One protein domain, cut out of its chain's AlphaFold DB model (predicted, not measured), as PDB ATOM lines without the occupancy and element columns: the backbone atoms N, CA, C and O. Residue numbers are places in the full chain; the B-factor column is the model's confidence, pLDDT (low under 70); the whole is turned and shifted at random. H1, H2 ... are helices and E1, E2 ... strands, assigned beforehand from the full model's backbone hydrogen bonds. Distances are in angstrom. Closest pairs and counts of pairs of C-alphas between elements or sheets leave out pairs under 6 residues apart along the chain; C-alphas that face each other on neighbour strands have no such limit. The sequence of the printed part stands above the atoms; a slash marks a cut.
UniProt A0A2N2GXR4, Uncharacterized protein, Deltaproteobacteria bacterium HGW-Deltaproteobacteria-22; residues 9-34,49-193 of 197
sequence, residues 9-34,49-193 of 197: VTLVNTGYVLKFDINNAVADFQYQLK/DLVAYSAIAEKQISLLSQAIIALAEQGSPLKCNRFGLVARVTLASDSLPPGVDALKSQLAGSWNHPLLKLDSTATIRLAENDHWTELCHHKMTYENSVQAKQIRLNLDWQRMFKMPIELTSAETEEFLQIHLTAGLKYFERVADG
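This is residues 9 to 34 and 49 to 193 of the 197 residues of an uncharacterized protein of Deltaproteobacteria bacterium HGW-Deltaproteobacteria-22 (UniProt A0A2N2GXR4). A twisted sheet of six long and short strands is covered on one face by three helices, and no named helix covers the other face. H1 lies over the strands toward the E1 edge, H3 over the inner strands, and short H2 makes a corner with the last residues of H3. The printed part has 171 residues, with elements in the order E1 E2 H1 E3 H2 E4 E5 E6 H3; the mixed sheet runs E1 E2 E3 E6 E5 E4, and the class is mixed, helices and strands, in two layers. It is compact, with a radius of gyration of the C-alphas of 18.1 A, and only just flat, spanning 62 by 41 by 22 A.

E1, residues 16 to 20, and E2, residues 24 to 30, form an antiparallel hairpin; N 17 and O 28, 2.7 A apart, are within hydrogen-bond range, as are the pairs below. E2 is parallel to E3, residues 78 to 92, with N 27 and O 84 at 2.9 A. E3 is antiparallel to E6, residues 149 to 167, with N 85 and O 157 at 2.8 A. E4, residues 117 to 128, E5, residues 132 to 144, and E6 form a meander, each strand the antiparallel neighbour of the one before, with N 120 and O 140 at 2.9 A and N 137 and O 156 at 2.9 A. H1, residues 53 to 72, and H3, residues 172 to 192, are on the same face, each at a height over the sheet of 9.1 A. They touch, H3 with residues 172 to 180 alone, at a shallow tilt of 28 degrees, opposite ways; their closest C-alphas, Ser 65 and Glu 173, are 5.2 A apart. H2, residues 98 to 109, on that face too, touches H3 only at their ends, the closest C-alphas being Gly 99 and Ala 191 at 4.8 A. Every O i to N i+4 pair is within range in H2 and H3, and 15 of 16 in H1.

E1 begins at C-alpha 16 (130.704, 20.466, -4.667). H1 is 28.2 A long, E3 40.7 A, E4 34.0 A, E5 39.4 A, E6 43.7 A and H3 30.4 A, ending at C-alpha 192 (150.948, 24.555, -15.410). E3 bends by 66 degrees at residue 81, E6 by 98 degrees at residue 163.

The C-alphas farthest apart, Gly 75 and Asn 112, are 62.7 A apart. Residues 35 to 48 are not printed; C-alphas 34 and 49 are 9.8 A apart across the cut. Of the links printed whole, none is long. Mean pLDDT of the printed part is 79.7; residues 9 to 34, 49 to 57, 146 to 148 and 170 are under 70.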
ATOM      1  N   VAL A   9     121.205  25.076  -4.792       45.62
ATOM      2  CA  VAL A   9     121.271  23.606  -4.887       45.62
ATOM      3  C   VAL A   9     122.573  23.088  -4.266       45.62
ATOM      4  O   VAL A   9     123.592  22.891  -4.921       45.62
ATOM      5  N   THR A  10     122.558  22.839  -2.957       44.38
ATOM      6  CA  THR A  10     123.727  22.262  -2.270       44.38
ATOM      7  C   THR A  10     123.649  20.737  -2.304       44.38
ATOM      8  O   THR A  10     122.796  20.155  -1.637       44.38
ATOM      9  N   LEU A  11     124.538  20.076  -3.052       42.06
ATOM     10  CA  LEU A  11     124.624  18.614  -3.072       42.06
ATOM     11  C   LEU A  11     125.607  18.138  -1.994       42.06
ATOM     12  O   LEU A  11     126.813  18.361  -2.056       42.06
ATOM     13  N   VAL A  12     125.060  17.506  -0.958       39.34
ATOM     14  CA  VAL A  12     125.805  17.006   0.205       39.34
ATOM     15  C   VAL A  12     126.507  15.688  -0.170       39.34
ATOM     16  O   VAL A  12     125.899  14.852  -0.833       39.34
ATOM     17  N   ASN A  13     127.762  15.500   0.274       41.09
ATOM     18  CA  ASN A  13     128.653  14.324   0.098       41.09
ATOM     19  C   ASN A  13     129.690  14.336  -1.047       41.09
ATOM     20  O   ASN A  13     130.430  13.364  -1.175       41.09
ATOM     21  N   THR A  14     129.822  15.404  -1.841       51.41
ATOM     22  CA  THR A  14     130.886  15.501  -2.877       51.41
ATOM     23  C   THR A  14     131.839  16.676  -2.687       51.41
ATOM     24  O   THR A  14     132.808  16.802  -3.431       51.41
ATOM     25  N   GLY A  15     131.563  17.563  -1.725       51.28
ATOM     26  CA  GLY A  15     132.322  18.803  -1.585       51.28
ATOM     27  C   GLY A  15     132.047  19.842  -2.679       51.28
ATOM     28  O   GLY A  15     132.673  20.895  -2.697       51.28
ATOM     29  N   TYR A  16     131.097  19.576  -3.579       53.94
ATOM     30  CA  TYR A  16     130.704  20.466  -4.667       53.94
ATOM     31  C   TYR A  16     129.364  21.138  -4.331       53.94
ATOM     32  O   TYR A  16     128.374  20.467  -4.048       53.94
ATOM     33  N   VAL A  17     129.326  22.467  -4.335       58.69
ATOM     34  CA  VAL A  17     128.159  23.292  -4.019       58.69
ATOM     35  C   VAL A  17     127.783  24.100  -5.255       58.69
ATOM     36  O   VAL A  17     128.511  25.000  -5.657       58.69
ATOM     37  N   LEU A  18     126.617  23.829  -5.835       56.22
ATOM     38  CA  LEU A  18     126.066  24.631  -6.924       56.22
ATOM     39  C   LEU A  18     125.119  25.689  -6.356       56.22
ATOM     40  O   LEU A  18     124.097  25.399  -5.740       56.22
ATOM     41  N   LYS A  19     125.443  26.960  -6.543       60.84
ATOM     42  CA  LYS A  19     124.584  28.070  -6.138       60.84
ATOM     43  C   LYS A  19     123.936  28.657  -7.379       60.84
ATOM     44  O   LYS A  19     124.637  29.182  -8.238       60.84
ATOM     45  N   PHE A  20     122.612  28.567  -7.444       53.19
ATOM     46  CA  PHE A  20     121.814  29.204  -8.480       53.19
ATOM     47  C   PHE A  20     120.994  30.332  -7.860       53.19
ATOM     48  O   PHE A  20     120.368  30.199  -6.813       53.19
ATOM     49  N   ASP A  21     121.017  31.489  -8.489       57.66
ATOM     50  CA  ASP A  21     120.053  32.547  -8.247       57.66
ATOM     51  C   ASP A  21     119.533  33.062  -9.595       57.66
ATOM     52  O   ASP A  21     119.981  32.621 -10.652       57.66
ATOM     53  N   ILE A  22     118.556  33.971  -9.576       51.25
ATOM     54  CA  ILE A  22     117.896  34.480 -10.798       51.25
ATOM     55  C   ILE A  22     118.869  35.228 -11.726       51.25
ATOM     56  O   ILE A  22     118.524  35.553 -12.854       51.25
ATOM     57  N   ASN A  23     120.072  35.535 -11.248       49.75
ATOM     58  CA  ASN A  23     121.102  36.281 -11.949       49.75
ATOM     59  C   ASN A  23     122.421  35.498 -12.097       49.75
ATOM     60  O   ASN A  23     123.213  35.841 -12.974       49.75
ATOM     61  N   ASN A  24     122.677  34.480 -11.269       59.16
ATOM     62  CA  ASN A  24     123.982  33.845 -11.116       59.16
ATOM     63  C   ASN A  24     123.896  32.316 -11.081       59.16
ATOM     64  O   ASN A  24     123.134  31.728 -10.318       59.16
ATOM     65  N   ALA A  25     124.794  31.687 -11.827       59.88
ATOM     66  CA  ALA A  25     125.107  30.268 -11.776       59.88
ATOM     67  C   ALA A  25     126.544  30.111 -11.260       59.88
ATOM     68  O   ALA A  25     127.481  30.503 -11.953       59.88
ATOM     69  N   VAL A  26     126.747  29.589 -10.049       60.06
ATOM     70  CA  VAL A  26     128.084  29.422  -9.452       60.06
ATOM     71  C   VAL A  26     128.302  27.979  -9.030       60.06
ATOM     72  O   VAL A  26     127.607  27.468  -8.158       60.06
ATOM     73  N   ALA A  27     129.318  27.345  -9.594       58.72
ATOM     74  CA  ALA A  27     129.850  26.079  -9.115       58.72
ATOM     75  C   ALA A  27     130.983  26.329  -8.117       58.72
ATOM     76  O   ALA A  27     131.970  26.970  -8.456       58.72
ATOM     77  N   ASP A  28     130.845  25.837  -6.892       58.31
ATOM     78  CA  ASP A  28     131.828  25.951  -5.817       58.31
ATOM     79  C   ASP A  28     132.351  24.567  -5.437       58.31
ATOM     80  O   ASP A  28     131.585  23.617  -5.319       58.31
ATOM     81  N   PHE A  29     133.659  24.436  -5.266       61.00
ATOM     82  CA  PHE A  29     134.313  23.163  -5.020       61.00
ATOM     83  C   PHE A  29     135.211  23.223  -3.782       61.00
ATOM     84  O   PHE A  29     136.034  24.128  -3.636       61.00
ATOM     85  N   GLN A  30     135.088  22.210  -2.927       58.00
ATOM     86  CA  GLN A  30     135.879  22.008  -1.724       58.00
ATOM     87  C   GLN A  30     136.045  20.508  -1.447       58.00
ATOM     88  O   GLN A  30     135.081  19.851  -1.073       58.00
ATOM     89  N   TYR A  31     137.261  19.956  -1.532       53.94
ATOM     90  CA  TYR A  31     137.508  18.590  -1.045       53.94
ATOM     91  C   TYR A  31     137.114  18.486   0.443       53.94
ATOM     92  O   TYR A  31     137.644  19.220   1.282       53.94
ATOM     93  N   GLN A  32     136.176  17.594   0.781       49.69
ATOM     94  CA  GLN A  32     135.856  17.293   2.178       49.69
ATOM     95  C   GLN A  32     136.804  16.219   2.703       49.69
ATOM     96  O   GLN A  32     136.979  15.186   2.067       49.69
ATOM     97  N   LEU A  33     137.389  16.444   3.879       49.69
ATOM     98  CA  LEU A  33     138.096  15.399   4.612       49.69
ATOM     99  C   LEU A  33     137.056  14.444   5.206       49.69
ATOM    100  O   LEU A  33     136.160  14.882   5.929       49.69
ATOM    101  N   LYS A  34     137.160  13.147   4.909       47.41
ATOM    102  CA  LYS A  34     136.281  12.135   5.503       47.41
ATOM    103  C   LYS A  34     136.844  11.769   6.877       47.41
ATOM    104  O   LYS A  34     137.897  11.146   6.974       47.41
ATOM    105  N   ASP A  49     139.302   8.938  -1.619       46.41
ATOM    106  CA  ASP A  49     139.616   8.568  -2.998       46.41
ATOM    107  C   ASP A  49     139.504   9.826  -3.864       46.41
ATOM    108  O   ASP A  49     138.418  10.390  -4.036       46.41
ATOM    109  N   LEU A  50     140.650  10.311  -4.346       51.06
ATOM    110  CA  LEU A  50     140.741  11.498  -5.184       51.06
ATOM    111  C   LEU A  50     140.116  11.168  -6.540       51.06
ATOM    112  O   LEU A  50     140.791  10.744  -7.475       51.06
ATOM    113  N   VAL A  51     138.800  11.331  -6.643       55.31
ATOM    114  CA  VAL A  51     138.120  11.311  -7.933       55.31
ATOM    115  C   VAL A  51     138.591  12.539  -8.704       55.31
ATOM    116  O   VAL A  51     138.564  13.656  -8.181       55.31
ATOM    117  N   ALA A  52     139.031  12.328  -9.945       59.16
ATOM    118  CA  ALA A  52     139.413  13.419 -10.826       59.16
ATOM    119  C   ALA A  52     138.272  14.443 -10.914       59.16
ATOM    120  O   ALA A  52     137.108  14.089 -11.111       59.16
ATOM    121  N   TYR A  53     138.620  15.719 -10.767       62.34
ATOM    122  CA  TYR A  53     137.660  16.819 -10.741       62.34
ATOM    123  C   TYR A  53     136.728  16.813 -11.961       62.34
ATOM    124  O   TYR A  53     135.528  17.044 -11.820       62.34
ATOM    125  N   SER A  54     137.263  16.499 -13.144       64.88
ATOM    126  CA  SER A  54     136.509  16.394 -14.399       64.88
ATOM    127  C   SER A  54     135.337  15.415 -14.294       64.88
ATOM    128  O   SER A  54     134.216  15.758 -14.664       64.88
ATOM    129  N   ALA A  55     135.559  14.248 -13.681       68.56
ATOM    130  CA  ALA A  55     134.528  13.229 -13.502       68.56
ATOM    131  C   ALA A  55     133.422  13.664 -12.522       68.56
ATOM    132  O   ALA A  55     132.257  13.299 -12.685       68.56
ATOM    133  N   ILE A  56     133.756  14.466 -11.503       66.75
ATOM    134  CA  ILE A  56     132.749  15.057 -10.610       66.75
ATOM    135  C   ILE A  56     131.957  16.129 -11.365       66.75
ATOM    136  O   ILE A  56     130.733  16.173 -11.259       66.75
ATOM    137  N   ALA A  57     132.638  16.977 -12.131       69.75
ATOM    138  CA  ALA A  57     132.041  18.133 -12.779       69.75
ATOM    139  C   ALA A  57     131.013  17.757 -13.867       69.75
ATOM    140  O   ALA A  57     129.949  18.372 -13.926       69.75
ATOM    141  N   GLU A  58     131.255  16.701 -14.647       73.50
ATOM    142  CA  GLU A  58     130.292  16.188 -15.640       73.50
ATOM    143  C   GLU A  58     128.965  15.757 -14.996       73.50
ATOM    144  O   GLU A  58     127.880  16.174 -15.409       73.50
ATOM    145  N   LYS A  59     129.035  14.976 -13.910       74.62
ATOM    146  CA  LYS A  59     127.839  14.533 -13.178       74.62
ATOM    147  C   LYS A  59     127.050  15.714 -12.607       74.62
ATOM    148  O   LYS A  59     125.823  15.671 -12.531       74.62
ATOM    149  N   GLN A  60     127.756  16.761 -12.193       72.62
ATOM    150  CA  GLN A  60     127.167  17.969 -11.623       72.62
ATOM    151  C   GLN A  60     126.459  18.817 -12.680       72.62
ATOM    152  O   GLN A  60     125.367  19.313 -12.416       72.62
ATOM    153  N   ILE A  61     127.023  18.920 -13.886       78.69
ATOM    154  CA  ILE A  61     126.353  19.564 -15.022       78.69
ATOM    155  C   ILE A  61     125.044  18.874 -15.346       78.69
ATOM    156  O   ILE A  61     124.037  19.557 -15.511       78.69
ATOM    157  N   SER A  62     125.037  17.543 -15.400       81.25
ATOM    158  CA  SER A  62     123.815  16.812 -15.730       81.25
ATOM    159  C   SER A  62     122.708  17.082 -14.704       81.25
ATOM    160  O   SER A  62     121.585  17.420 -15.076       81.25
ATOM    161  N   LEU A  63     123.028  17.030 -13.403       80.06
ATOM    162  CA  LEU A  63     122.070  17.350 -12.333       80.06
ATOM    163  C   LEU A  63     121.595  18.800 -12.392       80.06
ATOM    164  O   LEU A  63     120.418  19.088 -12.171       80.06
ATOM    165  N   LEU A  64     122.507  19.718 -12.689       77.12
ATOM    166  CA  LEU A  64     122.177  21.122 -12.803       77.12
ATOM    167  C   LEU A  64     121.268  21.411 -14.001       77.12
ATOM    168  O   LEU A  64     120.283  22.135 -13.867       77.12
ATOM    169  N   SER A  65     121.597  20.843 -15.158       83.50
ATOM    170  CA  SER A  65     120.792  20.936 -16.370       83.50
ATOM    171  C   SER A  65     119.370  20.460 -16.089       83.50
ATOM    172  O   SER A  65     118.415  21.194 -16.331       83.50
ATOM    173  N   GLN A  66     119.226  19.297 -15.445       83.56
ATOM    174  CA  GLN A  66     117.926  18.759 -15.036       83.56
ATOM    175  C   GLN A  66     117.152  19.720 -14.122       83.56
ATOM    176  O   GLN A  66     115.953  19.913 -14.318       83.56
ATOM    177  N   ALA A  67     117.817  20.356 -13.152       79.81
ATOM    178  CA  ALA A  67     117.177  21.330 -12.271       79.81
ATOM    179  C   ALA A  67     116.702  22.581 -13.032       79.81
ATOM    180  O   ALA A  67     115.586  23.045 -12.812       79.81
ATOM    181  N   ILE A  68     117.520  23.111 -13.944       79.31
ATOM    182  CA  ILE A  68     117.169  24.272 -14.775       79.31
ATOM    183  C   ILE A  68     116.001  23.938 -15.705       79.31
ATOM    184  O   ILE A  68     115.060  24.724 -15.789       79.31
ATOM    185  N   ILE A  69     116.024  22.768 -16.349       82.31
ATOM    186  CA  ILE A  69     114.940  22.279 -17.210       82.31
ATOM    187  C   ILE A  69     113.637  22.189 -16.413       82.31
ATOM    188  O   ILE A  69     112.635  22.780 -16.809       82.31
ATOM    189  N   ALA A  70     113.668  21.529 -15.252       81.00
ATOM    190  CA  ALA A  70     112.492  21.367 -14.404       81.00
ATOM    191  C   ALA A  70     111.910  22.713 -13.936       81.00
ATOM    192  O   ALA A  70     110.697  22.845 -13.778       81.00
ATOM    193  N   LEU A  71     112.756  23.723 -13.717       76.88
ATOM    194  CA  LEU A  71     112.319  25.076 -13.364       76.88
ATOM    195  C   LEU A  71     111.749  25.838 -14.565       76.88
ATOM    196  O   LEU A  71     110.732  26.519 -14.427       76.88
ATOM    197  N   ALA A  72     112.362  25.702 -15.741       78.31
ATOM    198  CA  ALA A  72     111.881  26.321 -16.972       78.31
ATOM    199  C   ALA A  72     110.496  25.782 -17.376       78.31
ATOM    200  O   ALA A  72     109.622  26.555 -17.773       78.31
ATOM    201  N   GLU A  73     110.254  24.479 -17.194       80.56
ATOM    202  CA  GLU A  73     108.959  23.825 -17.445       80.56
ATOM    203  C   GLU A  73     107.819  24.360 -16.560       80.56
ATOM    204  O   GLU A  73     106.651  24.271 -16.937       80.56
ATOM    205  N   GLN A  74     108.129  24.991 -15.421       79.75
ATOM    206  CA  GLN A  74     107.137  25.655 -14.564       79.75
ATOM    207  C   GLN A  74     106.723  27.049 -15.075       79.75
ATOM    208  O   GLN A  74     106.010  27.782 -14.388       79.75
ATOM    209  N   GLY A  75     107.141  27.428 -16.289       73.44
ATOM    210  CA  GLY A  75     106.711  28.651 -16.969       73.44
ATOM    211  C   GLY A  75     107.523  29.898 -16.611       73.44
ATOM    212  O   GLY A  75     107.095  31.010 -16.915       73.44
ATOM    213  N   SER A  76     108.681  29.733 -15.967       70.31
ATOM    214  CA  SER A  76     109.594  30.833 -15.645       70.31
ATOM    215  C   SER A  76     110.914  30.649 -16.394       70.31
ATOM    216  O   SER A  76     111.745  29.859 -15.945       70.31
ATOM    217  N   PRO A  77     111.139  31.351 -17.521       71.38
ATOM    218  CA  PRO A  77     112.412  31.272 -18.225       71.38
ATOM    219  C   PRO A  77     113.538  31.782 -17.321       71.38
ATOM    220  O   PRO A  77     113.491  32.908 -16.812       71.38
ATOM    221  N   LEU A  78     114.545  30.937 -17.099       79.56
ATOM    222  CA  LEU A  78     115.706  31.284 -16.290       79.56
ATOM    223  C   LEU A  78     116.651  32.149 -17.113       79.56
ATOM    224  O   LEU A  78     117.058  31.777 -18.209       79.56
ATOM    225  N   LYS A  79     117.014  33.309 -16.569       84.50
ATOM    226  CA  LYS A  79     117.997  34.205 -17.175       84.50
ATOM    227  C   LYS A  79     119.315  34.090 -16.423       84.50
ATOM    228  O   LYS A  79     119.338  34.074 -15.201       84.50
ATOM    229  N   CYS A  80     120.414  34.018 -17.157       84.12
ATOM    230  CA  CYS A  80     121.760  33.925 -16.620       84.12
ATOM    231  C   CYS A  80     122.535  35.185 -17.003       84.12
ATOM    232  O   CYS A  80     122.781  35.434 -18.183       84.12
ATOM    233  N   ASN A  81     122.919  35.988 -16.008       89.00
ATOM    234  CA  ASN A  81     123.787  37.154 -16.216       89.00
ATOM    235  C   ASN A  81     125.258  36.801 -16.000       89.00
ATOM    236  O   ASN A  81     126.151  37.469 -16.519       89.00
ATOM    237  N   ARG A  82     125.519  35.746 -15.225       90.38
ATOM    238  CA  ARG A  82     126.861  35.280 -14.910       90.38
ATOM    239  C   ARG A  82     126.878  33.773 -14.730       90.38
ATOM    240  O   ARG A  82     126.107  33.227 -13.941       90.38
ATOM    241  N   PHE A  83     127.860  33.144 -15.360       89.69
ATOM    242  CA  PHE A  83     128.292  31.796 -15.029       89.69
ATOM    243  C   PHE A  83     129.661  31.854 -14.344       89.69
ATOM    244  O   PHE A  83     130.532  32.618 -14.758       89.69
ATOM    245  N   GLY A  84     129.861  31.071 -13.288       88.81
ATOM    246  CA  GLY A  84     131.117  31.023 -12.555       88.81
ATOM    247  C   GLY A  84     131.496  29.622 -12.103       88.81
ATOM    248  O   GLY A  84     130.642  28.804 -11.759       88.81
ATOM    249  N   LEU A  85     132.801  29.385 -12.068       86.50
ATOM    250  CA  LEU A  85     133.434  28.173 -11.582       86.50
ATOM    251  C   LEU A  85     134.456  28.555 -10.517       86.50
ATOM    252  O   LEU A  85     135.320  29.393 -10.759       86.50
ATOM    253  N   VAL A  86     134.371  27.934  -9.346       86.19
ATOM    254  CA  VAL A  86     135.265  28.187  -8.221       86.19
ATOM    255  C   VAL A  86     135.976  26.898  -7.840       86.19
ATOM    256  O   VAL A  86     135.333  25.908  -7.499       86.19
ATOM    257  N   ALA A  87     137.304  26.923  -7.854       84.31
ATOM    258  CA  ALA A  87     138.152  25.862  -7.334       84.31
ATOM    259  C   ALA A  87     138.829  26.331  -6.045       84.31
ATOM    260  O   ALA A  87     139.592  27.297  -6.057       84.31
ATOM    261  N   ARG A  88     138.573  25.636  -4.930       86.06
ATOM    262  CA  ARG A  88     139.296  25.839  -3.667       86.06
ATOM    263  C   ARG A  88     140.119  24.609  -3.346       86.06
ATOM    264  O   ARG A  88     139.581  23.514  -3.189       86.06
ATOM    265  N   VAL A  89     141.422  24.805  -3.212       82.69
ATOM    266  CA  VAL A  89     142.365  23.737  -2.890       82.69
ATOM    267  C   VAL A  89     143.276  24.158  -1.747       82.69
ATOM    268  O   VAL A  89     143.712  25.307  -1.658       82.69
ATOM    269  N   THR A  90     143.557  23.202  -0.867       84.38
ATOM    270  CA  THR A  90     144.602  23.307   0.150       84.38
ATOM    271  C   THR A  90     145.682  22.314  -0.232       84.38
ATOM    272  O   THR A  90     145.419  21.116  -0.303       84.38
ATOM    273  N   LEU A  91     146.874  22.820  -0.512       82.19
ATOM    274  CA  LEU A  91     148.014  22.053  -0.990       82.19
ATOM    275  C   LEU A  91     149.122  22.084   0.061       82.19
ATOM    276  O   LEU A  91     149.348  23.114   0.709       82.19
ATOM    277  N   ALA A  92     149.826  20.968   0.221       83.56
ATOM    278  CA  ALA A  92     151.045  20.949   1.014       83.56
ATOM    279  C   ALA A  92     152.172  21.646   0.235       83.56
ATOM    280  O   ALA A  92     152.245  21.586  -0.991       83.56
ATOM    281  N   SER A  93     153.040  22.369   0.946       80.50
ATOM    282  CA  SER A  93     154.060  23.222   0.308       80.50
ATOM    283  C   SER A  93     155.148  22.460  -0.456       80.50
ATOM    284  O   SER A  93     155.944  23.097  -1.139       80.50
ATOM    285  N   ASP A  94     155.218  21.143  -0.291       80.50
ATOM    286  CA  ASP A  94     156.162  20.217  -0.924       80.50
ATOM    287  C   ASP A  94     155.600  19.538  -2.186       80.50
ATOM    288  O   ASP A  94     156.336  18.865  -2.901       80.50
ATOM    289  N   SER A  95     154.310  19.724  -2.467       81.31
ATOM    290  CA  SER A  95     153.569  19.064  -3.549       81.31
ATOM    291  C   SER A  95     152.731  20.077  -4.333       81.31
ATOM    292  O   SER A  95     151.550  19.877  -4.620       81.31
ATOM    293  N   LEU A  96     153.349  21.211  -4.662       82.81
ATOM    294  CA  LEU A  96     152.707  22.281  -5.418       82.81
ATOM    295  C   LEU A  96     152.748  21.996  -6.925       82.81
ATOM    296  O   LEU A  96     153.785  21.564  -7.433       82.81
ATOM    297  N   PRO A  97     151.664  22.294  -7.663       84.69
ATOM    298  CA  PRO A  97     151.716  22.373  -9.113       84.69
ATOM    299  C   PRO A  97     152.767  23.398  -9.573       84.69
ATOM    300  O   PRO A  97     152.942  24.416  -8.891       84.69
ATOM    301  N   PRO A  98     153.426  23.180 -10.727       86.06
ATOM    302  CA  PRO A  98     154.514  24.031 -11.209       86.06
ATOM    303  C   PRO A  98     154.173  25.524 -11.247       86.06
ATOM    304  O   PRO A  98     154.969  26.349 -10.806       86.06
ATOM    305  N   GLY A  99     152.970  25.880 -11.703       86.50
ATOM    306  CA  GLY A  99     152.518  27.268 -11.743       86.50
ATOM    307  C   GLY A  99     152.397  27.884 -10.354       86.50
ATOM    308  O   GLY A  99     152.913  28.974 -10.105       86.50
ATOM    309  N   VAL A 100     151.790  27.162  -9.409       85.94
ATOM    310  CA  VAL A 100     151.614  27.636  -8.027       85.94
ATOM    311  C   VAL A 100     152.967  27.826  -7.340       85.94
ATOM    312  O   VAL A 100     153.155  28.805  -6.614       85.94
ATOM    313  N   ASP A 101     153.922  26.926  -7.586       88.75
ATOM    314  CA  ASP A 101     155.282  27.056  -7.063       88.75
ATOM    315  C   ASP A 101     156.041  28.235  -7.694       88.75
ATOM    316  O   ASP A 101     156.690  29.005  -6.980       88.75
ATOM    317  N   ALA A 102     155.900  28.448  -9.006       87.38
ATOM    318  CA  ALA A 102     156.477  29.596  -9.700       87.38
ATOM    319  C   ALA A 102     155.912  30.924  -9.171       87.38
ATOM    320  O   ALA A 102     156.678  31.828  -8.834       87.38
ATOM    321  N   LEU A 103     154.587  31.024  -9.011       85.00
ATOM    322  CA  LEU A 103     153.917  32.204  -8.462       85.00
ATOM    323  C   LEU A 103     154.376  32.495  -7.027       85.00
ATOM    324  O   LEU A 103     154.727  33.628  -6.689       85.00
ATOM    325  N   LYS A 104     154.419  31.463  -6.177       86.38
ATOM    326  CA  LYS A 104     154.956  31.565  -4.814       86.38
ATOM    327  C   LYS A 104     156.404  32.052  -4.833       86.38
ATOM    328  O   LYS A 104     156.753  32.942  -4.060       86.38
ATOM    329  N   SER A 105     157.234  31.487  -5.706       87.44
ATOM    330  CA  SER A 105     158.655  31.821  -5.822       87.44
ATOM    331  C   SER A 105     158.874  33.256  -6.293       87.44
ATOM    332  O   SER A 105     159.712  33.952  -5.727       87.44
ATOM    333  N   GLN A 106     158.086  33.745  -7.253       86.38
ATOM    334  CA  GLN A 106     158.127  35.141  -7.699       86.38
ATOM    335  C   GLN A 106     157.749  36.114  -6.572       86.38
ATOM    336  O   GLN A 106     158.446  37.104  -6.336       86.38
ATOM    337  N   LEU A 107     156.682  35.812  -5.827       84.06
ATOM    338  CA  LEU A 107     156.232  36.654  -4.714       84.06
ATOM    339  C   LEU A 107     157.205  36.616  -3.525       84.06
ATOM    340  O   LEU A 107     157.405  37.633  -2.860       84.06
ATOM    341  N   ALA A 108     157.841  35.470  -3.269       84.69
ATOM    342  CA  ALA A 108     158.862  35.322  -2.236       84.69
ATOM    343  C   ALA A 108     160.202  35.965  -2.628       84.69
ATOM    344  O   ALA A 108     160.866  36.551  -1.776       84.69
ATOM    345  N   GLY A 109     160.582  35.897  -3.907       82.94
ATOM    346  CA  GLY A 109     161.864  36.383  -4.428       82.94
ATOM    347  C   GLY A 109     162.055  37.897  -4.332       82.94
ATOM    348  O   GLY A 109     163.173  38.384  -4.457       82.94
ATOM    349  N   SER A 110     160.982  38.642  -4.056       82.75
ATOM    350  CA  SER A 110     161.033  40.093  -3.834       82.75
ATOM    351  C   SER A 110     161.584  40.484  -2.452       82.75
ATOM    352  O   SER A 110     161.770  41.670  -2.181       82.75
ATOM    353  N   TRP A 111     161.846  39.516  -1.566       85.44
ATOM    354  CA  TRP A 111     162.257  39.759  -0.183       85.44
ATOM    355  C   TRP A 111     163.610  39.114   0.127       85.44
ATOM    356  O   TRP A 111     163.841  37.945  -0.165       85.44
ATOM    357  N   ASN A 112     164.481  39.839   0.833       88.88
ATOM    358  CA  ASN A 112     165.773  39.317   1.312       88.88
ATOM    359  C   ASN A 112     165.655  38.479   2.605       88.88
ATOM    360  O   ASN A 112     166.660  38.144   3.231       88.88
ATOM    361  N   HIS A 113     164.430  38.169   3.035       87.44
ATOM    362  CA  HIS A 113     164.128  37.425   4.256       87.44
ATOM    363  C   HIS A 113     163.132  36.294   3.961       87.44
ATOM    364  O   HIS A 113     162.334  36.423   3.031       87.44
ATOM    365  N   PRO A 114     163.129  35.202   4.752       84.88
ATOM    366  CA  PRO A 114     162.177  34.115   4.568       84.88
ATOM    367  C   PRO A 114     160.724  34.596   4.661       84.88
ATOM    368  O   PRO A 114     160.324  35.221   5.644       84.88
ATOM    369  N   LEU A 115     159.919  34.251   3.656       85.44
ATOM    370  CA  LEU A 115     158.488  34.532   3.653       85.44
ATOM    371  C   LEU A 115     157.788  33.670   4.719       85.44
ATOM    372  O   LEU A 115     157.761  32.438   4.620       85.44
ATOM    373  N   LEU A 116     157.232  34.319   5.745       87.19
ATOM    374  CA  LEU A 116     156.483  33.653   6.821       87.19
ATOM    375  C   LEU A 116     155.004  33.484   6.476       87.19
ATOM    376  O   LEU A 116     154.395  32.464   6.791       87.19
ATOM    377  N   LYS A 117     154.423  34.496   5.835       89.69
ATOM    378  CA  LYS A 117     153.011  34.530   5.483       89.69
ATOM    379  C   LYS A 117     152.803  35.423   4.268       89.69
ATOM    380  O   LYS A 117     153.477  36.440   4.130       89.69
ATOM    381  N   LEU A 118     151.858  35.047   3.418       88.50
ATOM    382  CA  LEU A 118     151.423  35.834   2.272       88.50
ATOM    383  C   LEU A 118     149.915  35.679   2.114       88.50
ATOM    384  O   LEU A 118     149.420  34.560   2.061       88.50
ATOM    385  N   ASP A 119     149.214  36.802   2.006       91.69
ATOM    386  CA  ASP A 119     147.810  36.871   1.615       91.69
ATOM    387  C   ASP A 119     147.737  37.737   0.361       91.69
ATOM    388  O   ASP A 119     148.033  38.931   0.399       91.69
ATOM    389  N   SER A 120     147.393  37.127  -0.767       91.00
ATOM    390  CA  SER A 120     147.344  37.802  -2.062       91.00
ATOM    391  C   SER A 120     145.973  37.637  -2.699       91.00
ATOM    392  O   SER A 120     145.306  36.609  -2.554       91.00
ATOM    393  N   THR A 121     145.520  38.686  -3.377       93.56
ATOM    394  CA  THR A 121     144.296  38.673  -4.174       93.56
ATOM    395  C   THR A 121     144.552  39.442  -5.458       93.56
ATOM    396  O   THR A 121     145.010  40.580  -5.410       93.56
ATOM    397  N   ALA A 122     144.241  38.826  -6.591       91.56
ATOM    398  CA  ALA A 122     144.329  39.441  -7.904       91.56
ATOM    399  C   ALA A 122     143.053  39.145  -8.691       91.56
ATOM    400  O   ALA A 122     142.543  38.027  -8.661       91.56
ATOM    401  N   THR A 123     142.546  40.140  -9.410       94.56
ATOM    402  CA  THR A 123     141.465  39.951 -10.381       94.56
ATOM    403  C   THR A 123     142.049  40.160 -11.761       94.56
ATOM    404  O   THR A 123     142.523  41.250 -12.070       94.56
ATOM    405  N   ILE A 124     142.011  39.119 -12.583       92.69
ATOM    406  CA  ILE A 124     142.576  39.138 -13.929       92.69
ATOM    407  C   ILE A 124     141.420  39.110 -14.918       92.69
ATOM    408  O   ILE A 124     140.560  38.236 -14.826       92.69
ATOM    409  N   ARG A 125     141.384  40.065 -15.852       95.12
ATOM    410  CA  ARG A 125     140.495  39.991 -17.019       95.12
ATOM    411  C   ARG A 125     141.143  39.060 -18.035       95.12
ATOM    412  O   ARG A 125     142.284  39.297 -18.405       95.12
ATOM    413  N   LEU A 126     140.428  38.018 -18.443       94.00
ATOM    414  CA  LEU A 126     140.964  36.968 -19.313       94.00
ATOM    415  C   LEU A 126     140.642  37.237 -20.777       94.00
ATOM    416  O   LEU A 126     141.504  37.145 -21.637       94.00
ATOM    417  N   ALA A 127     139.394  37.600 -21.048       94.69
ATOM    418  CA  ALA A 127     138.930  37.907 -22.387       94.69
ATOM    419  C   ALA A 127     137.702  38.817 -22.325       94.69
ATOM    420  O   ALA A 127     136.989  38.886 -21.320       94.69
ATOM    421  N   GLU A 128     137.452  39.537 -23.409       96.44
ATOM    422  CA  GLU A 128     136.281  40.389 -23.554       96.44
ATOM    423  C   GLU A 128     135.863  40.441 -25.023       96.44
ATOM    424  O   GLU A 128     136.704  40.542 -25.914       96.44
ATOM    425  N   ASN A 129     134.558  40.389 -25.271       96.25
ATOM    426  CA  ASN A 129     133.973  40.659 -26.580       96.25
ATOM    427  C   ASN A 129     132.641  41.412 -26.428       96.25
ATOM    428  O   ASN A 129     132.289  41.875 -25.340       96.25
ATOM    429  N   ASP A 130     131.886  41.553 -27.514       97.19
ATOM    430  CA  ASP A 130     130.615  42.291 -27.523       97.19
ATOM    431  C   ASP A 130     129.487  41.604 -26.737       97.19
ATOM    432  O   ASP A 130     128.485  42.238 -26.409       97.19
ATOM    433  N   HIS A 131     129.649  40.330 -26.380       95.44
ATOM    434  CA  HIS A 131     128.630  39.536 -25.697       95.44
ATOM    435  C   HIS A 131     128.951  39.283 -24.227       95.44
ATOM    436  O   HIS A 131     128.033  39.165 -23.414       95.44
ATOM    437  N   TRP A 132     130.229  39.195 -23.862       96.50
ATOM    438  CA  TRP A 132     130.633  38.821 -22.514       96.50
ATOM    439  C   TRP A 132     132.014  39.347 -22.117       96.50
ATOM    440  O   TRP A 132     132.829  39.763 -22.942       96.50
ATOM    441  N   THR A 133     132.270  39.297 -20.813       97.19
ATOM    442  CA  THR A 133     133.573  39.547 -20.194       97.19
ATOM    443  C   THR A 133     133.939  38.368 -19.306       97.19
ATOM    444  O   THR A 133     133.145  37.946 -18.467       97.19
ATOM    445  N   GLU A 134     135.151  37.857 -19.471       96.44
ATOM    446  CA  GLU A 134     135.729  36.828 -18.619       96.44
ATOM    447  C   GLU A 134     136.743  37.410 -17.654       96.44
ATOM    448  O   GLU A 134     137.593  38.229 -18.012       96.44
ATOM    449  N   LEU A 135     136.679  36.930 -16.422       95.75
ATOM    450  CA  LEU A 135     137.636  37.263 -15.388       95.75
ATOM    451  C   LEU A 135     137.895  36.063 -14.486       95.75
ATOM    452  O   LEU A 135     137.084  35.143 -14.404       95.75
ATOM    453  N   CYS A 136     139.016  36.086 -13.779       94.56
ATOM    454  CA  CYS A 136     139.264  35.175 -12.677       94.56
ATOM    455  C   CYS A 136     139.777  35.935 -11.459       94.56
ATOM    456  O   CYS A 136     140.715  36.730 -11.558       94.56
ATOM    457  N   HIS A 137     139.182  35.661 -10.301       94.31
ATOM    458  CA  HIS A 137     139.719  36.090  -9.019       94.31
ATOM    459  C   HIS A 137     140.651  35.008  -8.483       94.31
ATOM    460  O   HIS A 137     140.226  33.898  -8.173       94.31
ATOM    461  N   HIS A 138     141.921  35.355  -8.351       93.06
ATOM    462  CA  HIS A 138     142.953  34.539  -7.734       93.06
ATOM    463  C   HIS A 138     143.115  34.985  -6.296       93.06
ATOM    464  O   HIS A 138     143.405  36.152  -6.039       93.06
ATOM    465  N   LYS A 139     142.942  34.071  -5.350       93.62
ATOM    466  CA  LYS A 139     143.279  34.304  -3.947       93.62
ATOM    467  C   LYS A 139     144.231  33.221  -3.495       93.62
ATOM    468  O   LYS A 139     143.896  32.041  -3.563       93.62
ATOM    469  N   MET A 140     145.397  33.628  -3.015       91.31
ATOM    470  CA  MET A 140     146.386  32.709  -2.477       91.31
ATOM    471  C   MET A 140     146.786  33.150  -1.076       91.31
ATOM    472  O   MET A 140     147.248  34.277  -0.880       91.31
ATOM    473  N   THR A 141     146.640  32.230  -0.130       91.94
ATOM    474  CA  THR A 141     147.158  32.357   1.228       91.94
ATOM    475  C   THR A 141     148.242  31.311   1.430       91.94
ATOM    476  O   THR A 141     147.985  30.114   1.314       91.94
ATOM    477  N   TYR A 142     149.445  31.757   1.763       88.38
ATOM    478  CA  TYR A 142     150.558  30.910   2.172       88.38
ATOM    479  C   TYR A 142     150.888  31.182   3.632       88.38
ATOM    480  O   TYR A 142     150.972  32.335   4.060       88.38
ATOM    481  N   GLU A 143     151.095  30.112   4.386       86.50
ATOM    482  CA  GLU A 143     151.484  30.176   5.787       86.50
ATOM    483  C   GLU A 143     152.616  29.180   6.037       86.50
ATOM    484  O   GLU A 143     152.488  27.986   5.761       86.50
ATOM    485  N   ASN A 144     153.740  29.699   6.526       81.44
ATOM    486  CA  ASN A 144     154.950  28.951   6.843       81.44
ATOM    487  C   ASN A 144     155.165  28.969   8.355       81.44
ATOM    488  O   ASN A 144     156.081  29.616   8.866       81.44
ATOM    489  N   SER A 145     154.261  28.311   9.078       78.69
ATOM    490  CA  SER A 145     154.357  28.173  10.529       78.69
ATOM    491  C   SER A 145     154.955  26.817  10.904       78.69
ATOM    492  O   SER A 145     155.013  25.887  10.100       78.69
ATOM    493  N   VAL A 146     155.384  26.685  12.163       68.44
ATOM    494  CA  VAL A 146     155.864  25.406  12.724       68.44
ATOM    495  C   VAL A 146     154.766  24.332  12.687       68.44
ATOM    496  O   VAL A 146     155.065  23.144  12.655       68.44
ATOM    497  N   GLN A 147     153.497  24.750  12.681       64.00
ATOM    498  CA  GLN A 147     152.332  23.875  12.794       64.00
ATOM    499  C   GLN A 147     151.768  23.448  11.432       64.00
ATOM    500  O   GLN A 147     151.194  22.367  11.340       64.00
ATOM    501  N   ALA A 148     151.923  24.258  10.379       64.44
ATOM    502  CA  ALA A 148     151.449  23.912   9.042       64.44
ATOM    503  C   ALA A 148     152.223  24.659   7.946       64.44
ATOM    504  O   ALA A 148     152.359  25.881   7.992       64.44
ATOM    505  N   LYS A 149     152.663  23.911   6.926       81.94
ATOM    506  CA  LYS A 149     153.234  24.436   5.676       81.94
ATOM    507  C   LYS A 149     152.258  24.197   4.534       81.94
ATOM    508  O   LYS A 149     152.398  23.240   3.769       81.94
ATOM    509  N   GLN A 150     151.264  25.064   4.417       85.81
ATOM    510  CA  GLN A 150     150.178  24.895   3.453       85.81
ATOM    511  C   GLN A 150     149.969  26.140   2.598       85.81
ATOM    512  O   GLN A 150     150.167  27.273   3.046       85.81
ATOM    513  N   ILE A 151     149.524  25.904   1.369       85.94
ATOM    514  CA  ILE A 151     149.031  26.929   0.456       85.94
ATOM    515  C   ILE A 151     147.550  26.690   0.238       85.94
ATOM    516  O   ILE A 151     147.126  25.600  -0.137       85.94
ATOM    517  N   ARG A 152     146.758  27.728   0.472       89.69
ATOM    518  CA  ARG A 152     145.347  27.773   0.114       89.69
ATOM    519  C   ARG A 152     145.222  28.591  -1.155       89.69
ATOM    520  O   ARG A 152     145.561  29.771  -1.146       89.69
ATOM    521  N   LEU A 153     144.737  27.963  -2.218       87.62
ATOM    522  CA  LEU A 153     144.468  28.608  -3.494       87.62
ATOM    523  C   LEU A 153     142.965  28.571  -3.761       87.62
ATOM    524  O   LEU A 153     142.315  27.534  -3.631       87.62
ATOM    525  N   ASN A 154     142.414  29.722  -4.121       91.81
ATOM    526  CA  ASN A 154     141.038  29.881  -4.547       91.81
ATOM    527  C   ASN A 154     141.036  30.606  -5.893       91.81
ATOM    528  O   ASN A 154     141.482  31.752  -5.983       91.81
ATOM    529  N   LEU A 155     140.562  29.905  -6.916       90.19
ATOM    530  CA  LEU A 155     140.383  30.414  -8.266       90.19
ATOM    531  C   LEU A 155     138.885  30.525  -8.528       90.19
ATOM    532  O   LEU A 155     138.185  29.523  -8.456       90.19
ATOM    533  N   ASP A 156     138.395  31.723  -8.818       92.81
ATOM    534  CA  ASP A 156     136.988  31.995  -9.128       92.81
ATOM    535  C   ASP A 156     136.906  32.593 -10.530       92.81
ATOM    536  O   ASP A 156     137.008  33.810 -10.712       92.81
ATOM    537  N   TRP A 157     136.788  31.696 -11.510       94.00
ATOM    538  CA  TRP A 157     136.599  32.013 -12.916       94.00
ATOM    539  C   TRP A 157     135.142  32.382 -13.172       94.00
ATOM    540  O   TRP A 157     134.224  31.716 -12.696       94.00
ATOM    541  N   GLN A 158     134.912  33.449 -13.927       94.88
ATOM    542  CA  GLN A 158     133.582  33.976 -14.188       94.88
ATOM    543  C   GLN A 158     133.479  34.456 -15.628       94.88
ATOM    544  O   GLN A 158     134.343  35.192 -16.104       94.88
ATOM    545  N   ARG A 159     132.362  34.127 -16.274       94.38
ATOM    546  CA  ARG A 159     131.902  34.764 -17.504       94.38
ATOM    547  C   ARG A 159     130.654  35.583 -17.193       94.38
ATOM    548  O   ARG A 159     129.641  35.045 -16.747       94.38
ATOM    549  N   MET A 160     130.748  36.888 -17.406       94.75
ATOM    550  CA  MET A 160     129.664  37.852 -17.228       94.75
ATOM    551  C   MET A 160     129.092  38.209 -18.595       94.75
ATOM    552  O   MET A 160     129.832  38.657 -19.471       94.75
ATOM    553  N   PHE A 161     127.791  38.029 -18.786       94.75
ATOM    554  CA  PHE A 161     127.128  38.318 -20.051       94.75
ATOM    555  C   PHE A 161     126.643  39.769 -20.072       94.75
ATOM    556  O   PHE A 161     126.000  40.233 -19.132       94.75
ATOM    557  N   LYS A 162     126.946  40.493 -21.156       94.81
ATOM    558  CA  LYS A 162     126.496  41.884 -21.349       94.81
ATOM    559  C   LYS A 162     124.978  41.957 -21.546       94.81
ATOM    560  O   LYS A 162     124.365  42.966 -21.211       94.81
ATOM    561  N   MET A 163     124.387  40.873 -22.049       94.31
ATOM    562  CA  MET A 163     122.945  40.650 -22.138       94.31
ATOM    563  C   MET A 163     122.590  39.326 -21.445       94.31
ATOM    564  O   MET A 163     123.308  38.349 -21.658       94.31
ATOM    565  N   PRO A 164     121.503  39.258 -20.653       90.44
ATOM    566  CA  PRO A 164     121.084  38.019 -19.999       90.44
ATOM    567  C   PRO A 164     120.831  36.902 -21.018       90.44
ATOM    568  O   PRO A 164     120.113  37.120 -21.995       90.44
ATOM    569  N   ILE A 165     121.367  35.709 -20.762       89.31
ATOM    570  CA  ILE A 165     121.117  34.523 -21.587       89.31
ATOM    571  C   ILE A 165     119.929  33.763 -21.017       89.31
ATOM    572  O   ILE A 165     119.895  33.471 -19.824       89.31
ATOM    573  N   GLU A 166     118.960  33.444 -21.863       87.38
ATOM    574  CA  GLU A 166     117.833  32.601 -21.483       87.38
ATOM    575  C   GLU A 166     118.239  31.128 -21.562       87.38
ATOM    576  O   GLU A 166     118.685  30.649 -22.601       87.38
ATOM    577  N   LEU A 167     118.114  30.416 -20.446       82.94
ATOM    578  CA  LEU A 167     118.408  28.994 -20.355       82.94
ATOM    579  C   LEU A 167     117.128  28.214 -20.656       82.94
ATOM    580  O   LEU A 167     116.218  28.141 -19.826       82.94
ATOM    581  N   THR A 168     117.054  27.662 -21.866       77.69
ATOM    582  CA  THR A 168     115.949  26.807 -22.316       77.69
ATOM    583  C   THR A 168     116.350  25.334 -22.280       77.69
ATOM    584  O   THR A 168     117.536  24.992 -22.229       77.69
ATOM    585  N   SER A 169     115.368  24.432 -22.294       71.06
ATOM    586  CA  SER A 169     115.615  23.010 -22.044       71.06
ATOM    587  C   SER A 169     116.489  22.309 -23.087       71.06
ATOM    588  O   SER A 169     117.188  21.364 -22.738       71.06
ATOM    589  N   ALA A 170     116.491  22.776 -24.337       69.38
ATOM    590  CA  ALA A 170     117.249  22.144 -25.416       69.38
ATOM    591  C   ALA A 170     118.756  22.460 -25.377       69.38
ATOM    592  O   ALA A 170     119.554  21.652 -25.836       69.38
ATOM    593  N   GLU A 171     119.146  23.611 -24.822       80.00
ATOM    594  CA  GLU A 171     120.509  24.151 -24.958       80.00
ATOM    595  C   GLU A 171     121.242  24.285 -23.615       80.00
ATOM    596  O   GLU A 171     122.442  24.549 -23.579       80.00
ATOM    597  N   THR A 172     120.543  24.087 -22.490       83.56
ATOM    598  CA  THR A 172     121.109  24.301 -21.150       83.56
ATOM    599  C   THR A 172     122.314  23.404 -20.874       83.56
ATOM    600  O   THR A 172     123.321  23.884 -20.360       83.56
ATOM    601  N   GLU A 173     122.247  22.113 -21.197       85.38
ATOM    602  CA  GLU A 173     123.345  21.186 -20.895       85.38
ATOM    603  C   GLU A 173     124.614  21.534 -21.678       85.38
ATOM    604  O   GLU A 173     125.690  21.664 -21.093       85.38
ATOM    605  N   GLU A 174     124.473  21.766 -22.984       87.44
ATOM    606  CA  GLU A 174     125.574  22.181 -23.853       87.44
ATOM    607  C   GLU A 174     126.162  23.518 -23.391       87.44
ATOM    608  O   GLU A 174     127.382  23.650 -23.250       87.44
ATOM    609  N   PHE A 175     125.299  24.486 -23.066       88.19
ATOM    610  CA  PHE A 175     125.712  25.765 -22.507       88.19
ATOM    611  C   PHE A 175     126.574  25.567 -21.255       88.19
ATOM    612  O   PHE A 175     127.690  26.087 -21.183       88.19
ATOM    613  N   LEU A 176     126.108  24.788 -20.280       87.00
ATOM    614  CA  LEU A 176     126.848  24.538 -19.042       87.00
ATOM    615  C   LEU A 176     128.179  23.819 -19.302       87.00
ATOM    616  O   LEU A 176     129.198  24.197 -18.720       87.00
ATOM    617  N   GLN A 177     128.196  22.838 -20.205       87.19
ATOM    618  CA  GLN A 177     129.389  22.065 -20.553       87.19
ATOM    619  C   GLN A 177     130.475  22.921 -21.201       87.19
ATOM    620  O   GLN A 177     131.646  22.818 -20.820       87.19
ATOM    621  N   ILE A 178     130.103  23.803 -22.132       89.69
ATOM    622  CA  ILE A 178     131.040  24.727 -22.783       89.69
ATOM    623  C   ILE A 178     131.720  25.614 -21.736       89.69
ATOM    624  O   ILE A 178     132.944  25.765 -21.740       89.69
ATOM    625  N   HIS A 179     130.938  26.185 -20.819       89.69
ATOM    626  CA  HIS A 179     131.454  27.137 -19.838       89.69
ATOM    627  C   HIS A 179     132.258  26.463 -18.725       89.69
ATOM    628  O   HIS A 179     133.290  26.996 -18.317       89.69
ATOM    629  N   LEU A 180     131.854  25.270 -18.276       86.62
ATOM    630  CA  LEU A 180     132.665  24.472 -17.358       86.62
ATOM    631  C   LEU A 180     134.010  24.118 -17.988       86.62
ATOM    632  O   LEU A 180     135.046  24.308 -17.356       86.62
ATOM    633  N   THR A 181     134.000  23.622 -19.228       88.44
ATOM    634  CA  THR A 181     135.222  23.218 -19.934       88.44
ATOM    635  C   THR A 181     136.177  24.401 -20.090       88.44
ATOM    636  O   THR A 181     137.381  24.246 -19.911       88.44
ATOM    637  N   ALA A 182     135.652  25.596 -20.381       90.69
ATOM    638  CA  ALA A 182     136.453  26.814 -20.459       90.69
ATOM    639  C   ALA A 182     137.110  27.169 -19.111       90.69
ATOM    640  O   ALA A 182     138.324  27.370 -19.060       90.69
ATOM    641  N   GLY A 183     136.339  27.184 -18.017       89.25
ATOM    642  CA  GLY A 183     136.874  27.449 -16.677       89.25
ATOM    643  C   GLY A 183     137.896  26.399 -16.225       89.25
ATOM    644  O   GLY A 183     138.919  26.741 -15.637       89.25
ATOM    645  N   LEU A 184     137.663  25.129 -16.564       87.62
ATOM    646  CA  LEU A 184     138.575  24.029 -16.264       87.62
ATOM    647  C   LEU A 184     139.918  24.159 -16.965       87.62
ATOM    648  O   LEU A 184     140.956  24.115 -16.308       87.62
ATOM    649  N   LYS A 185     139.892  24.393 -18.280       89.69
ATOM    650  CA  LYS A 185     141.107  24.632 -19.065       89.69
ATOM    651  C   LYS A 185     141.907  25.804 -18.511       89.69
ATOM    652  O   LYS A 185     143.132  25.761 -18.491       89.69
ATOM    653  N   TYR A 186     141.224  26.846 -18.036       90.69
ATOM    654  CA  TYR A 186     141.894  27.967 -17.391       90.69
ATOM    655  C   TYR A 186     142.598  27.554 -16.088       90.69
ATOM    656  O   TYR A 186     143.746  27.935 -15.869       90.69
ATOM    657  N   PHE A 187     141.953  26.756 -15.234       89.00
ATOM    658  CA  PHE A 187     142.571  26.268 -13.998       89.00
ATOM    659  C   PHE A 187     143.758  25.336 -14.248       89.00
ATOM    660  O   PHE A 187     144.768  25.460 -13.560       89.00
ATOM    661  N   GLU A 188     143.665  24.451 -15.242       86.88
ATOM    662  CA  GLU A 188     144.782  23.604 -15.681       86.88
ATOM    663  C   GLU A 188     145.958  24.467 -16.153       86.88
ATOM    664  O   GLU A 188     147.074  24.318 -15.661       86.88
ATOM    665  N   ARG A 189     145.689  25.476 -16.990       88.62
ATOM    666  CA  ARG A 189     146.708  26.428 -17.449       88.62
ATOM    667  C   ARG A 189     147.395  27.157 -16.290       88.62
ATOM    668  O   ARG A 189     148.613  27.315 -16.297       88.62
ATOM    669  N   VAL A 190     146.634  27.580 -15.278       87.50
ATOM    670  CA  VAL A 190     147.174  28.202 -14.056       87.50
ATOM    671  C   VAL A 190     148.042  27.221 -13.265       87.50
ATOM    672  O   VAL A 190     149.084  27.617 -12.747       87.50
ATOM    673  N   ALA A 191     147.639  25.953 -13.173       85.75
ATOM    674  CA  ALA A 191     148.419  24.914 -12.506       85.75
ATOM    675  C   ALA A 191     149.745  24.621 -13.233       85.75
ATOM    676  O   ALA A 191     150.749  24.366 -12.566       85.75
ATOM    677  N   ASP A 192     149.763  24.743 -14.562       86.44
ATOM    678  CA  ASP A 192     150.948  24.555 -15.410       86.44
ATOM    679  C   ASP A 192     151.860  25.795 -15.492       86.44
ATOM    680  O   ASP A 192     152.990  25.703 -15.969       86.44
ATOM    681  N   GLY A 193     151.407  26.953 -14.999       82.81
ATOM    682  CA  GLY A 193     152.183  28.200 -14.979       82.81
ATOM    683  C   GLY A 193     151.945  29.143 -16.163       82.81
ATOM    684  O   GLY A 193     152.697  30.099 -16.344       82.81
TER     685      GLY A 193